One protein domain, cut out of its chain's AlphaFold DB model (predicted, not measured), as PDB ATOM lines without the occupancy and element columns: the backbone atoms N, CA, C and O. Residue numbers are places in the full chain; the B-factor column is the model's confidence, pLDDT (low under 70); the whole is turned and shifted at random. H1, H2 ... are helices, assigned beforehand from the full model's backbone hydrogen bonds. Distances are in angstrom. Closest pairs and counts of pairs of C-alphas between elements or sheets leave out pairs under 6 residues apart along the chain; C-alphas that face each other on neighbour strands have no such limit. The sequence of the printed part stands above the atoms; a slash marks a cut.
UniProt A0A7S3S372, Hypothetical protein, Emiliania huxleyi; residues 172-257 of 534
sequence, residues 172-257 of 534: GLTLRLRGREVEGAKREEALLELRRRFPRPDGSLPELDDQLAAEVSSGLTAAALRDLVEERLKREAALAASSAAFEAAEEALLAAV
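Overview. This is residues 172 to 257 of the 534 residues of the protein "Hypothetical protein" of Emiliania huxleyi (UniProt A0A7S3S372). One long helix, H3, makes most of the length of a rod, with the short H2 packed at its first end and H1 packed on it slightly farther along, slanting away from it. The unnamed opening stretch, residues 172 to 183, runs beside the later part of H3 in the opposite direction, and the loop around Asp 202 lies at the other end of the rod from Val 257. The printed part has 86 residues with three named helices, H1, H2 and H3 in chain order, and no named strand; the class is all helix. The whole is extended, with a radius of gyration of the C-alphas of 18.8 A and spans of 61 by 24 by 18 A.

Along the chain. H1, residues 184 to 197, begins with C-alpha 184 at (-22.880, -3.871, 28.010) and is 20.2 A long from first to last C-alpha. H2, residues 210 to 216, measures 9.9 A. H3, residues 222 to 256, measures 50.6 A and ends with C-alpha 256 at (-24.846, -18.860, -6.516).

Arrangement. H1 touches H3 with residues 187 to 191 alone, and H3 touches H1 with residues 226 to 233 alone; the closest C-alphas, of Arg 187 and Glu 230, are 6.6 A apart. The two run opposite ways at a steep tilt of 59 degrees. H2 touches residues 222 to 225 of H3, the closest C-alphas being those of Asp 210 and Ala 222 at 4.7 A. They run the same way at a steep tilt of 53 degrees. H1 and H2 are close but not clearly touching, with the C-alphas of Arg 195 and Leu 212 at 7.9 A, and are only just about perpendicular at 72 degrees. In H1, H2 and H3 every O i to N i+4 pair is within hydrogen-bond range.

Size, cuts and confidence. The two C-alphas farthest apart, of Asp 202 and Val 257, are 61.8 A apart, while those of Gly 172 and Val 257 are 13.5 A apart. The link from H1 to H2 is long, with 12 residues, and that from H2 to H3 is tight, with 5. The printed part has no cut. Its mean pLDDT is 93.7, and no printed residue is under 70.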
ATOM      1  N   GLY A 172     -33.208 -13.199  -4.018       91.50
ATOM      2  CA  GLY A 172     -33.761 -14.078  -2.981       91.50
ATOM      3  C   GLY A 172     -32.711 -14.906  -2.239       91.50
ATOM      4  O   GLY A 172     -33.069 -15.846  -1.529       91.50
ATOM      5  N   LEU A 173     -31.428 -14.557  -2.373       93.88
ATOM      6  CA  LEU A 173     -30.356 -15.158  -1.585       93.88
ATOM      7  C   LEU A 173     -30.619 -14.958  -0.088       93.88
ATOM      8  O   LEU A 173     -30.946 -13.864   0.374       93.88
ATOM      9  N   THR A 174     -30.493 -16.040   0.675       94.00
ATOM     10  CA  THR A 174     -30.697 -16.013   2.126       94.00
ATOM     11  C   THR A 174     -29.381 -15.680   2.811       94.00
ATOM     12  O   THR A 174     -28.466 -16.501   2.829       94.00
ATOM     13  N   LEU A 175     -29.295 -14.487   3.401       94.69
ATOM     14  CA  LEU A 175     -28.111 -14.040   4.131       94.69
ATOM     15  C   LEU A 175     -28.224 -14.422   5.607       94.69
ATOM     16  O   LEU A 175     -29.217 -14.112   6.269       94.69
ATOM     17  N   ARG A 176     -27.196 -15.081   6.143       90.56
ATOM     18  CA  ARG A 176     -27.095 -15.364   7.579       90.56
ATOM     19  C   ARG A 176     -26.296 -14.259   8.256       90.56
ATOM     20  O   ARG A 176     -25.075 -14.322   8.321       90.56
ATOM     21  N   LEU A 177     -26.998 -13.260   8.780       92.19
ATOM     22  CA  LEU A 177     -26.379 -12.165   9.522       92.19
ATOM     23  C   LEU A 177     -26.289 -12.517  11.006       92.19
ATOM     24  O   LEU A 177     -27.284 -12.894  11.626       92.19
ATOM     25  N   ARG A 178     -25.103 -12.365  11.597       82.50
ATOM     26  CA  ARG A 178     -24.958 -12.393  13.055       82.50
ATOM     27  C   ARG A 178     -25.321 -11.011  13.590       82.50
ATOM     28  O   ARG A 178     -24.514 -10.090  13.504       82.50
ATOM     29  N   GLY A 179     -26.533 -10.862  14.121       77.88
ATOM     30  CA  GLY A 179     -26.906  -9.657  14.860       77.88
ATOM     31  C   GLY A 179     -25.972  -9.484  16.057       77.88
ATOM     32  O   GLY A 179     -25.875 -10.378  16.893       77.88
ATOM     33  N   ARG A 180     -25.248  -8.363  16.120       75.25
ATOM     34  CA  ARG A 180     -24.489  -7.968  17.309       75.25
ATOM     35  C   ARG A 180     -25.304  -6.926  18.052       75.25
ATOM     36  O   ARG A 180     -25.368  -5.777  17.626       75.25
ATOM     37  N   GLU A 181     -25.918  -7.331  19.155       76.75
ATOM     38  CA  GLU A 181     -26.364  -6.359  20.147       76.75
ATOM     39  C   GLU A 181     -25.131  -5.670  20.749       76.75
ATOM     40  O   GLU A 181     -24.053  -6.265  20.858       76.75
ATOM     41  N   VAL A 182     -25.262  -4.385  21.086       72.94
ATOM     42  CA  VAL A 182     -24.208  -3.657  21.797       72.94
ATOM     43  C   VAL A 182     -24.159  -4.222  23.212       72.94
ATOM     44  O   VAL A 182     -24.923  -3.821  24.086       72.94
ATOM     45  N   GLU A 183     -23.298  -5.211  23.422       84.06
ATOM     46  CA  GLU A 183     -23.121  -5.841  24.724       84.06
ATOM     47  C   GLU A 183     -22.634  -4.804  25.742       84.06
ATOM     48  O   GLU A 183     -21.628  -4.123  25.519       84.06
ATOM     49  N   GLY A 184     -23.305  -4.728  26.897       91.69
ATOM     50  CA  GLY A 184     -22.880  -3.871  28.010       91.69
ATOM     51  C   GLY A 184     -21.422  -4.111  28.422       91.69
ATOM     52  O   GLY A 184     -20.742  -3.174  28.824       91.69
ATOM     53  N   ALA A 185     -20.898  -5.323  28.214       92.88
ATOM     54  CA  ALA A 185     -19.494  -5.655  28.442       92.88
ATOM     55  C   ALA A 185     -18.522  -4.779  27.627       92.88
ATOM     56  O   ALA A 185     -17.555  -4.275  28.189       92.88
ATOM     57  N   LYS A 186     -18.802  -4.522  26.340       94.25
ATOM     58  CA  LYS A 186     -17.951  -3.666  25.490       94.25
ATOM     59  C   LYS A 186     -18.001  -2.205  25.907       94.25
ATOM     60  O   LYS A 186     -17.012  -1.490  25.788       94.25
ATOM     61  N   ARG A 187     -19.159  -1.761  26.406       95.88
ATOM     62  CA  ARG A 187     -19.309  -0.423  26.984       95.88
ATOM     63  C   ARG A 187     -18.417  -0.266  28.209       95.88
ATOM     64  O   ARG A 187     -17.650   0.689  28.269       95.88
ATOM     65  N   GLU A 188     -18.499  -1.198  29.151       96.62
ATOM     66  CA  GLU A 188     -17.676  -1.166  30.363       96.62
ATOM     67  C   GLU A 188     -16.181  -1.306  30.045       96.62
ATOM     68  O   GLU A 188     -15.359  -0.607  30.633       96.62
ATOM     69  N   GLU A 189     -15.818  -2.139  29.068       96.94
ATOM     70  CA  GLU A 189     -14.440  -2.278  28.591       96.94
ATOM     71  C   GLU A 189     -13.902  -0.972  27.991       96.94
ATOM     72  O   GLU A 189     -12.824  -0.524  28.378       96.94
ATOM     73  N   ALA A 190     -14.673  -0.308  27.123       96.75
ATOM     74  CA  ALA A 190     -14.288   0.979  26.543       96.75
ATOM     75  C   ALA A 190     -14.131   2.073  27.615       96.75
ATOM     76  O   ALA A 190     -13.201   2.881  27.568       96.75
ATOM     77  N   LEU A 191     -15.013   2.091  28.621       96.88
ATOM     78  CA  LEU A 191     -14.899   2.999  29.764       96.88
ATOM     79  C   LEU A 191     -13.667   2.680  30.626       96.88
ATOM     80  O   LEU A 191     -12.981   3.595  31.083       96.88
ATOM     81  N   LEU A 192     -13.341   1.401  30.824       97.12
ATOM     82  CA  LEU A 192     -12.140   0.976  31.539       97.12
ATOM     83  C   LEU A 192     -10.856   1.351  30.783       97.12
ATOM     84  O   LEU A 192      -9.892   1.796  31.406       97.12
ATOM     85  N   GLU A 193     -10.837   1.207  29.459       97.19
ATOM     86  CA  GLU A 193      -9.722   1.629  28.608       97.19
ATOM     87  C   GLU A 193      -9.495   3.144  28.700       97.19
ATOM     88  O   GLU A 193      -8.358   3.588  28.877       97.19
ATOM     89  N   LEU A 194     -10.571   3.942  28.693       96.56
ATOM     90  CA  LEU A 194     -10.482   5.384  28.925       96.56
ATOM     91  C   LEU A 194      -9.845   5.695  30.285       96.56
ATOM     92  O   LEU A 194      -8.913   6.492  30.346       96.56
ATOM     93  N   ARG A 195     -10.258   5.014  31.361       97.38
ATOM     94  CA  ARG A 195      -9.638   5.185  32.690       97.38
ATOM     95  C   ARG A 195      -8.148   4.827  32.690       97.38
ATOM     96  O   ARG A 195      -7.365   5.489  33.360       97.38
ATOM     97  N   ARG A 196      -7.737   3.804  31.932       96.88
ATOM     98  CA  ARG A 196      -6.319   3.415  31.790       96.88
ATOM     99  C   ARG A 196      -5.492   4.450  31.030       96.88
ATOM    100  O   ARG A 196      -4.299   4.564  31.292       96.88
ATOM    101  N   ARG A 197      -6.103   5.189  30.100       96.75
ATOM    102  CA  ARG A 197      -5.432   6.232  29.310       96.75
ATOM    103  C   ARG A 197      -5.161   7.508  30.115       96.75
ATOM    104  O   ARG A 197      -4.226   8.231  29.779       96.75
ATOM    105  N   PHE A 198      -5.929   7.747  31.179       95.62
ATOM    106  CA  PHE A 198      -5.793   8.904  32.069       95.62
ATOM    107  C   PHE A 198      -5.510   8.458  33.514       95.62
ATOM    108  O   PHE A 198      -6.344   8.651  34.394       95.62
ATOM    109  N   PRO A 199      -4.363   7.808  33.788       95.88
ATOM    110  CA  PRO A 199      -4.028   7.423  35.152       95.88
ATOM    111  C   PRO A 199      -3.811   8.672  36.010       95.88
ATOM    112  O   PRO A 199      -3.238   9.667  35.557       95.88
ATOM    113  N   ARG A 200      -4.222   8.605  37.277       93.44
ATOM    114  CA  ARG A 200      -3.918   9.665  38.239       93.44
ATOM    115  C   ARG A 200      -2.411   9.677  38.562       93.44
ATOM    116  O   ARG A 200      -1.729   8.668  38.363       93.44
ATOM    117  N   PRO A 201      -1.855  10.794  39.074       93.81
ATOM    118  CA  PRO A 201      -0.424  10.902  39.394       93.81
ATOM    119  C   PRO A 201       0.087   9.872  40.416       93.81
ATOM    120  O   PRO A 201       1.278   9.587  40.464       93.81
ATOM    121  N   ASP A 202      -0.811   9.326  41.234       90.69
ATOM    122  CA  ASP A 202      -0.564   8.256  42.205       90.69
ATOM    123  C   ASP A 202      -0.538   6.849  41.569       90.69
ATOM    124  O   ASP A 202      -0.264   5.866  42.255       90.69
ATOM    125  N   GLY A 203      -0.817   6.741  40.266       92.56
ATOM    126  CA  GLY A 203      -0.909   5.483  39.529       92.56
ATOM    127  C   GLY A 203      -2.242   4.750  39.699       92.56
ATOM    128  O   GLY A 203      -2.387   3.645  39.172       92.56
ATOM    129  N   SER A 204      -3.220   5.328  40.407       94.62
ATOM    130  CA  SER A 204      -4.553   4.738  40.542       94.62
ATOM    131  C   SER A 204      -5.434   5.045  39.320       94.62
ATOM    132  O   SER A 204      -5.251   6.045  38.619       94.62
ATOM    133  N   LEU A 205      -6.394   4.159  39.027       96.19
ATOM    134  CA  LEU A 205      -7.368   4.381  37.953       96.19
ATOM    135  C   LEU A 205      -8.421   5.397  38.427       96.19
ATOM    136  O   LEU A 205      -9.097   5.110  39.421       96.19
ATOM    137  N   PRO A 206      -8.628   6.528  37.724       95.62
ATOM    138  CA  PRO A 206      -9.609   7.540  38.118       95.62
ATOM    139  C   PRO A 206     -11.016   6.944  38.184       95.62
ATOM    140  O   PRO A 206     -11.312   5.975  37.486       95.62
ATOM    141  N   GLU A 207     -11.893   7.493  39.019       96.38
ATOM    142  CA  GLU A 207     -13.311   7.118  39.016       96.38
ATOM    143  C   GLU A 207     -14.031   7.720  37.802       96.38
ATOM    144  O   GLU A 207     -13.532   8.639  37.156       96.38
ATOM    145  N   LEU A 208     -15.195   7.168  37.448       95.88
ATOM    146  CA  LEU A 208     -15.949   7.605  36.272       95.88
ATOM    147  C   LEU A 208     -16.866   8.792  36.611       95.88
ATOM    148  O   LEU A 208     -18.097   8.674  36.573       95.88
ATOM    149  N   ASP A 209     -16.229   9.897  36.998       97.62
ATOM    150  CA  ASP A 209     -16.821  11.140  37.491       97.62
ATOM    151  C   ASP A 209     -16.679  12.312  36.491       97.62
ATOM    152  O   ASP A 209     -16.179  12.162  35.371       97.62
ATOM    153  N   ASP A 210     -17.184  13.491  36.876       97.56
ATOM    154  CA  ASP A 210     -17.131  14.704  36.048       97.56
ATOM    155  C   ASP A 210     -15.698  15.241  35.879       97.56
ATOM    156  O   ASP A 210     -15.431  15.973  34.926       97.56
ATOM    157  N   GLN A 211     -14.760  14.879  36.766       96.31
ATOM    158  CA  GLN A 211     -13.359  15.289  36.641       96.31
ATOM    159  C   GLN A 211     -12.699  14.562  35.471       96.31
ATOM    160  O   GLN A 211     -12.117  15.214  34.605       96.31
ATOM    161  N   LEU A 212     -12.872  13.238  35.385       96.31
ATOM    162  CA  LEU A 212     -12.394  12.455  34.243       96.31
ATOM    163  C   LEU A 212     -13.032  12.932  32.929       96.31
ATOM    164  O   LEU A 212     -12.359  13.035  31.904       96.31
ATOM    165  N   ALA A 213     -14.326  13.258  32.948       97.06
ATOM    166  CA  ALA A 213     -15.008  13.791  31.771       97.06
ATOM    167  C   ALA A 213     -14.414  15.137  31.312       97.06
ATOM    168  O   ALA A 213     -14.167  15.311  30.117       97.06
ATOM    169  N   ALA A 214     -14.116  16.041  32.252       96.44
ATOM    170  CA  ALA A 214     -13.477  17.325  31.971       96.44
ATOM    171  C   ALA A 214     -12.034  17.188  31.443       96.44
ATOM    172  O   ALA A 214     -11.608  18.023  30.643       96.44
ATOM    173  N   GLU A 215     -11.298  16.147  31.855       95.75
ATOM    174  CA  GLU A 215      -9.963  15.825  31.326       95.75
ATOM    175  C   GLU A 215     -10.010  15.337  29.872       95.75
ATOM    176  O   GLU A 215      -9.153  15.712  29.070       95.75
ATOM    177  N   VAL A 216     -11.022  14.538  29.507       96.50
ATOM    178  CA  VAL A 216     -11.216  14.068  28.124       96.50
ATOM    179  C   VAL A 216     -11.624  15.221  27.204       96.50
ATOM    180  O   VAL A 216     -11.101  15.354  26.097       96.50
ATOM    181  N   SER A 217     -12.564  16.059  27.645       96.06
ATOM    182  CA  SER A 217     -12.930  17.293  26.954       96.06
ATOM    183  C   SER A 217     -13.503  18.294  27.945       96.06
ATOM    184  O   SER A 217     -14.415  17.982  28.714       96.06
ATOM    185  N   SER A 218     -13.035  19.537  27.868       94.12
ATOM    186  CA  SER A 218     -13.523  20.610  28.726       94.12
ATOM    187  C   SER A 218     -15.045  20.773  28.601       94.12
ATOM    188  O   SER A 218     -15.581  20.954  27.509       94.12
ATOM    189  N   GLY A 219     -15.742  20.705  29.740       94.25
ATOM    190  CA  GLY A 219     -17.192  20.904  29.825       94.25
ATOM    191  C   GLY A 219     -18.065  19.656  29.639       94.25
ATOM    192  O   GLY A 219     -19.285  19.799  29.630       94.25
ATOM    193  N   LEU A 220     -17.494  18.451  29.506       96.31
ATOM    194  CA  LEU A 220     -18.275  17.206  29.555       96.31
ATOM    195  C   LEU A 220     -18.585  16.795  31.003       96.31
ATOM    196  O   LEU A 220     -17.731  16.899  31.879       96.31
ATOM    197  N   THR A 221     -19.789  16.269  31.231       98.19
ATOM    198  CA  THR A 221     -20.162  15.555  32.465       98.19
ATOM    199  C   THR A 221     -19.941  14.049  32.300       98.19
ATOM    200  O   THR A 221     -19.890  13.540  31.178       98.19
ATOM    201  N   ALA A 222     -19.860  13.301  33.399       96.94
ATOM    202  CA  ALA A 222     -19.714  11.847  33.399       96.94
ATOM    203  C   ALA A 222     -20.847  11.151  32.631       96.94
ATOM    204  O   ALA A 222     -20.614  10.176  31.917       96.94
ATOM    205  N   ALA A 223     -22.075  11.665  32.757       97.38
ATOM    206  CA  ALA A 223     -23.226  11.174  32.006       97.38
ATOM    207  C   ALA A 223     -23.045  11.413  30.499       97.38
ATOM    208  O   ALA A 223     -23.130  10.465  29.722       97.38
ATOM    209  N   ALA A 224     -22.676  12.635  30.098       96.62
ATOM    210  CA  ALA A 224     -22.429  12.962  28.695       96.62
ATOM    211  C   ALA A 224     -21.273  12.142  28.094       96.62
ATOM    212  O   ALA A 224     -21.337  11.745  26.932       96.62
ATOM    213  N   LEU A 225     -20.233  11.837  28.881       96.88
ATOM    214  CA  LEU A 225     -19.146  10.952  28.460       96.88
ATOM    215  C   LEU A 225     -19.650   9.524  28.205       96.88
ATOM    216  O   LEU A 225     -19.322   8.935  27.175       96.88
ATOM    217  N   ARG A 226     -20.463   8.968  29.113       96.38
ATOM    218  CA  ARG A 226     -21.056   7.631  28.943       96.38
ATOM    219  C   ARG A 226     -21.968   7.562  27.721       96.38
ATOM    220  O   ARG A 226     -21.949   6.535  27.044       96.38
ATOM    221  N   ASP A 227     -22.728   8.617  27.451       96.44
ATOM    222  CA  ASP A 227     -23.604   8.710  26.279       96.44
ATOM    223  C   ASP A 227     -22.786   8.808  24.988       96.44
ATOM    224  O   ASP A 227     -23.072   8.109  24.020       96.44
ATOM    225  N   LEU A 228     -21.708   9.599  24.978       96.00
ATOM    226  CA  LEU A 228     -20.800   9.704  23.833       96.00
ATOM    227  C   LEU A 228     -20.137   8.357  23.516       96.00
ATOM    228  O   LEU A 228     -20.076   7.959  22.350       96.00
ATOM    229  N   VAL A 229     -19.667   7.637  24.541       96.12
ATOM    230  CA  VAL A 229     -19.096   6.290  24.386       96.12
ATOM    231  C   VAL A 229     -20.142   5.315  23.852       96.12
ATOM    232  O   VAL A 229     -19.852   4.561  22.926       96.12
ATOM    233  N   GLU A 230     -21.367   5.354  24.375       95.25
ATOM    234  CA  GLU A 230     -22.460   4.509  23.894       95.25
ATOM    235  C   GLU A 230     -22.811   4.802  22.426       95.25
ATOM    236  O   GLU A 230     -22.900   3.877  21.619       95.25
ATOM    237  N   GLU A 231     -22.947   6.072  22.045       95.69
ATOM    238  CA  GLU A 231     -23.216   6.482  20.663       95.69
ATOM    239  C   GLU A 231     -22.089   6.079  19.708       95.69
ATOM    240  O   GLU A 231     -22.343   5.613  18.593       95.69
ATOM    241  N   ARG A 232     -20.831   6.188  20.144       95.50
ATOM    242  CA  ARG A 232     -19.690   5.688  19.375       95.50
ATOM    243  C   ARG A 232     -19.781   4.174  19.166       95.50
ATOM    244  O   ARG A 232     -19.652   3.725  18.029       95.50
ATOM    245  N   LEU A 233     -20.049   3.405  20.221       94.50
ATOM    246  CA  LEU A 233     -20.180   1.948  20.137       94.50
ATOM    247  C   LEU A 233     -21.365   1.521  19.264       94.50
ATOM    248  O   LEU A 233     -21.241   0.564  18.505       94.50
ATOM    249  N   LYS A 234     -22.489   2.248  19.302       92.44
ATOM    250  CA  LYS A 234     -23.620   2.029  18.384       92.44
ATOM    251  C   LYS A 234     -23.212   2.243  16.929       92.44
ATOM    252  O   LYS A 234     -23.552   1.420  16.082       92.44
ATOM    253  N   ARG A 235     -22.461   3.308  16.624       93.62
ATOM    254  CA  ARG A 235     -21.945   3.560  15.264       93.62
ATOM    255  C   ARG A 235     -20.975   2.471  14.816       93.62
ATOM    256  O   ARG A 235     -21.107   1.974  13.702       93.62
ATOM    257  N   GLU A 236     -20.042   2.066  15.673       92.19
ATOM    258  CA  GLU A 236     -19.102   0.975  15.384       92.19
ATOM    259  C   GLU A 236     -19.834  -0.359  15.169       92.19
ATOM    260  O   GLU A 236     -19.538  -1.079  14.217       92.19
ATOM    261  N   ALA A 237     -20.848  -0.664  15.984       90.88
ATOM    262  CA  ALA A 237     -21.690  -1.843  15.812       90.88
ATOM    263  C   ALA A 237     -22.491  -1.801  14.502       90.88
ATOM    264  O   ALA A 237     -22.569  -2.815  13.810       90.88
ATOM    265  N   ALA A 238     -23.034  -0.639  14.123       90.69
ATOM    266  CA  ALA A 238     -23.738  -0.460  12.855       90.69
ATOM    267  C   ALA A 238     -22.807  -0.652  11.644       90.69
ATOM    268  O   ALA A 238     -23.172  -1.342  10.692       90.69
ATOM    269  N   LEU A 239     -21.585  -0.108  11.692       90.62
ATOM    270  CA  LEU A 239     -20.570  -0.319  10.654       90.62
ATOM    271  C   LEU A 239     -20.152  -1.792  10.565       90.62
ATOM    272  O   LEU A 239     -20.094  -2.345   9.468       90.62
ATOM    273  N   ALA A 240     -19.930  -2.450  11.705       90.31
ATOM    274  CA  ALA A 240     -19.597  -3.871  11.748       90.31
ATOM    275  C   ALA A 240     -20.736  -4.752  11.208       90.31
ATOM    276  O   ALA A 240     -20.476  -5.712  10.486       90.31
ATOM    277  N   ALA A 241     -21.992  -4.424  11.522       91.12
ATOM    278  CA  ALA A 241     -23.159  -5.123  10.989       91.12
ATOM    279  C   ALA A 241     -23.290  -4.939   9.469       91.12
ATOM    280  O   ALA A 241     -23.600  -5.897   8.768       91.12
ATOM    281  N   SER A 242     -23.006  -3.735   8.964       92.19
ATOM    282  CA  SER A 242     -22.971  -3.448   7.528       92.19
ATOM    283  C   SER A 242     -21.881  -4.258   6.815       92.19
ATOM    284  O   SER A 242     -22.174  -4.955   5.849       92.19
ATOM    285  N   SER A 243     -20.649  -4.270   7.345       93.00
ATOM    286  CA  SER A 243     -19.544  -5.082   6.805       93.00
ATOM    287  C   SER A 243     -19.882  -6.572   6.790       93.00
ATOM    288  O   SER A 243     -19.737  -7.226   5.763       93.00
ATOM    289  N   ALA A 244     -20.421  -7.099   7.895       93.06
ATOM    290  CA  ALA A 244     -20.848  -8.494   7.974       93.06
ATOM    291  C   ALA A 244     -21.979  -8.818   6.985       93.06
ATOM    292  O   ALA A 244     -22.060  -9.938   6.480       93.06
ATOM    293  N   ALA A 245     -22.859  -7.853   6.695       94.38
ATOM    294  CA  ALA A 245     -23.896  -8.017   5.688       94.38
ATOM    295  C   ALA A 245     -23.340  -8.051   4.264       94.38
ATOM    296  O   ALA A 245     -23.799  -8.877   3.475       94.38
ATOM    297  N   PHE A 246     -22.341  -7.222   3.949       95.06
ATOM    298  CA  PHE A 246     -21.643  -7.287   2.667       95.06
ATOM    299  C   PHE A 246     -20.901  -8.612   2.502       95.06
ATOM    300  O   PHE A 246     -21.141  -9.296   1.517       95.06
ATOM    301  N   GLU A 247     -20.115  -9.042   3.488       94.94
ATOM    302  CA  GLU A 247     -19.401 -10.328   3.438       94.94
ATOM    303  C   GLU A 247     -20.357 -11.515   3.237       94.94
ATOM    304  O   GLU A 247     -20.114 -12.380   2.395       94.94
ATOM    305  N   ALA A 248     -21.486 -11.533   3.957       95.50
ATOM    306  CA  ALA A 248     -22.507 -12.563   3.787       95.50
ATOM    307  C   ALA A 248     -23.151 -12.516   2.391       95.50
ATOM    308  O   ALA A 248     -23.463 -13.563   1.821       95.50
ATOM    309  N   ALA A 249     -23.366 -11.318   1.837       95.62
ATOM    310  CA  ALA A 249     -23.896 -11.143   0.488       95.62
ATOM    311  C   ALA A 249     -22.901 -11.596  -0.586       95.62
ATOM    312  O   ALA A 249     -23.302 -12.278  -1.526       95.62
ATOM    313  N   GLU A 250     -21.618 -11.274  -0.432       96.19
ATOM    314  CA  GLU A 250     -20.543 -11.721  -1.318       96.19
ATOM    315  C   GLU A 250     -20.411 -13.245  -1.310       96.19
ATOM    316  O   GLU A 250     -20.329 -13.865  -2.368       96.19
ATOM    317  N   GLU A 251     -20.434 -13.866  -0.127       95.75
ATOM    318  CA  GLU A 251     -20.387 -15.322   0.011       95.75
ATOM    319  C   GLU A 251     -21.605 -15.988  -0.638       95.75
ATOM    320  O   GLU A 251     -21.455 -16.940  -1.405       95.75
ATOM    321  N   ALA A 252     -22.810 -15.462  -0.396       95.19
ATOM    322  CA  ALA A 252     -24.024 -15.978  -1.018       95.19
ATOM    323  C   ALA A 252     -24.018 -15.802  -2.546       95.19
ATOM    324  O   ALA A 252     -24.484 -16.686  -3.265       95.19
ATOM    325  N   LEU A 253     -23.478 -14.687  -3.048       94.94
ATOM    326  CA  LEU A 253     -23.356 -14.421  -4.480       94.94
ATOM    327  C   LEU A 253     -22.362 -15.382  -5.139       94.94
ATOM    328  O   LEU A 253     -22.687 -15.982  -6.160       94.94
ATOM    329  N   LEU A 254     -21.187 -15.579  -4.541       94.62
ATOM    330  CA  LEU A 254     -20.183 -16.529  -5.027       94.62
ATOM    331  C   LEU A 254     -20.688 -17.976  -4.994       94.62
ATOM    332  O   LEU A 254     -20.391 -18.750  -5.897       94.62
ATOM    333  N   ALA A 255     -21.485 -18.344  -3.987       94.00
ATOM    334  CA  ALA A 255     -22.110 -19.662  -3.925       94.00
ATOM    335  C   ALA A 255     -23.160 -19.874  -5.032       94.00
ATOM    336  O   ALA A 255     -23.361 -20.998  -5.486       94.00
ATOM    337  N   ALA A 256     -23.838 -18.806  -5.461       93.50
ATOM    338  CA  ALA A 256     -24.846 -18.860  -6.516       93.50
ATOM    339  C   ALA A 256     -24.253 -18.772  -7.933       93.50
ATOM    340  O   ALA A 256     -24.868 -19.249  -8.890       93.50
ATOM    341  N   VAL A 257     -23.079 -18.155  -8.079       92.56
ATOM    342  CA  VAL A 257     -22.459 -17.850  -9.369       92.56
ATOM    343  C   VAL A 257     -21.153 -18.628  -9.520       92.56
ATOM    344  O   VAL A 257     -20.114 -18.249  -8.987       92.56
TER     345      VAL A 257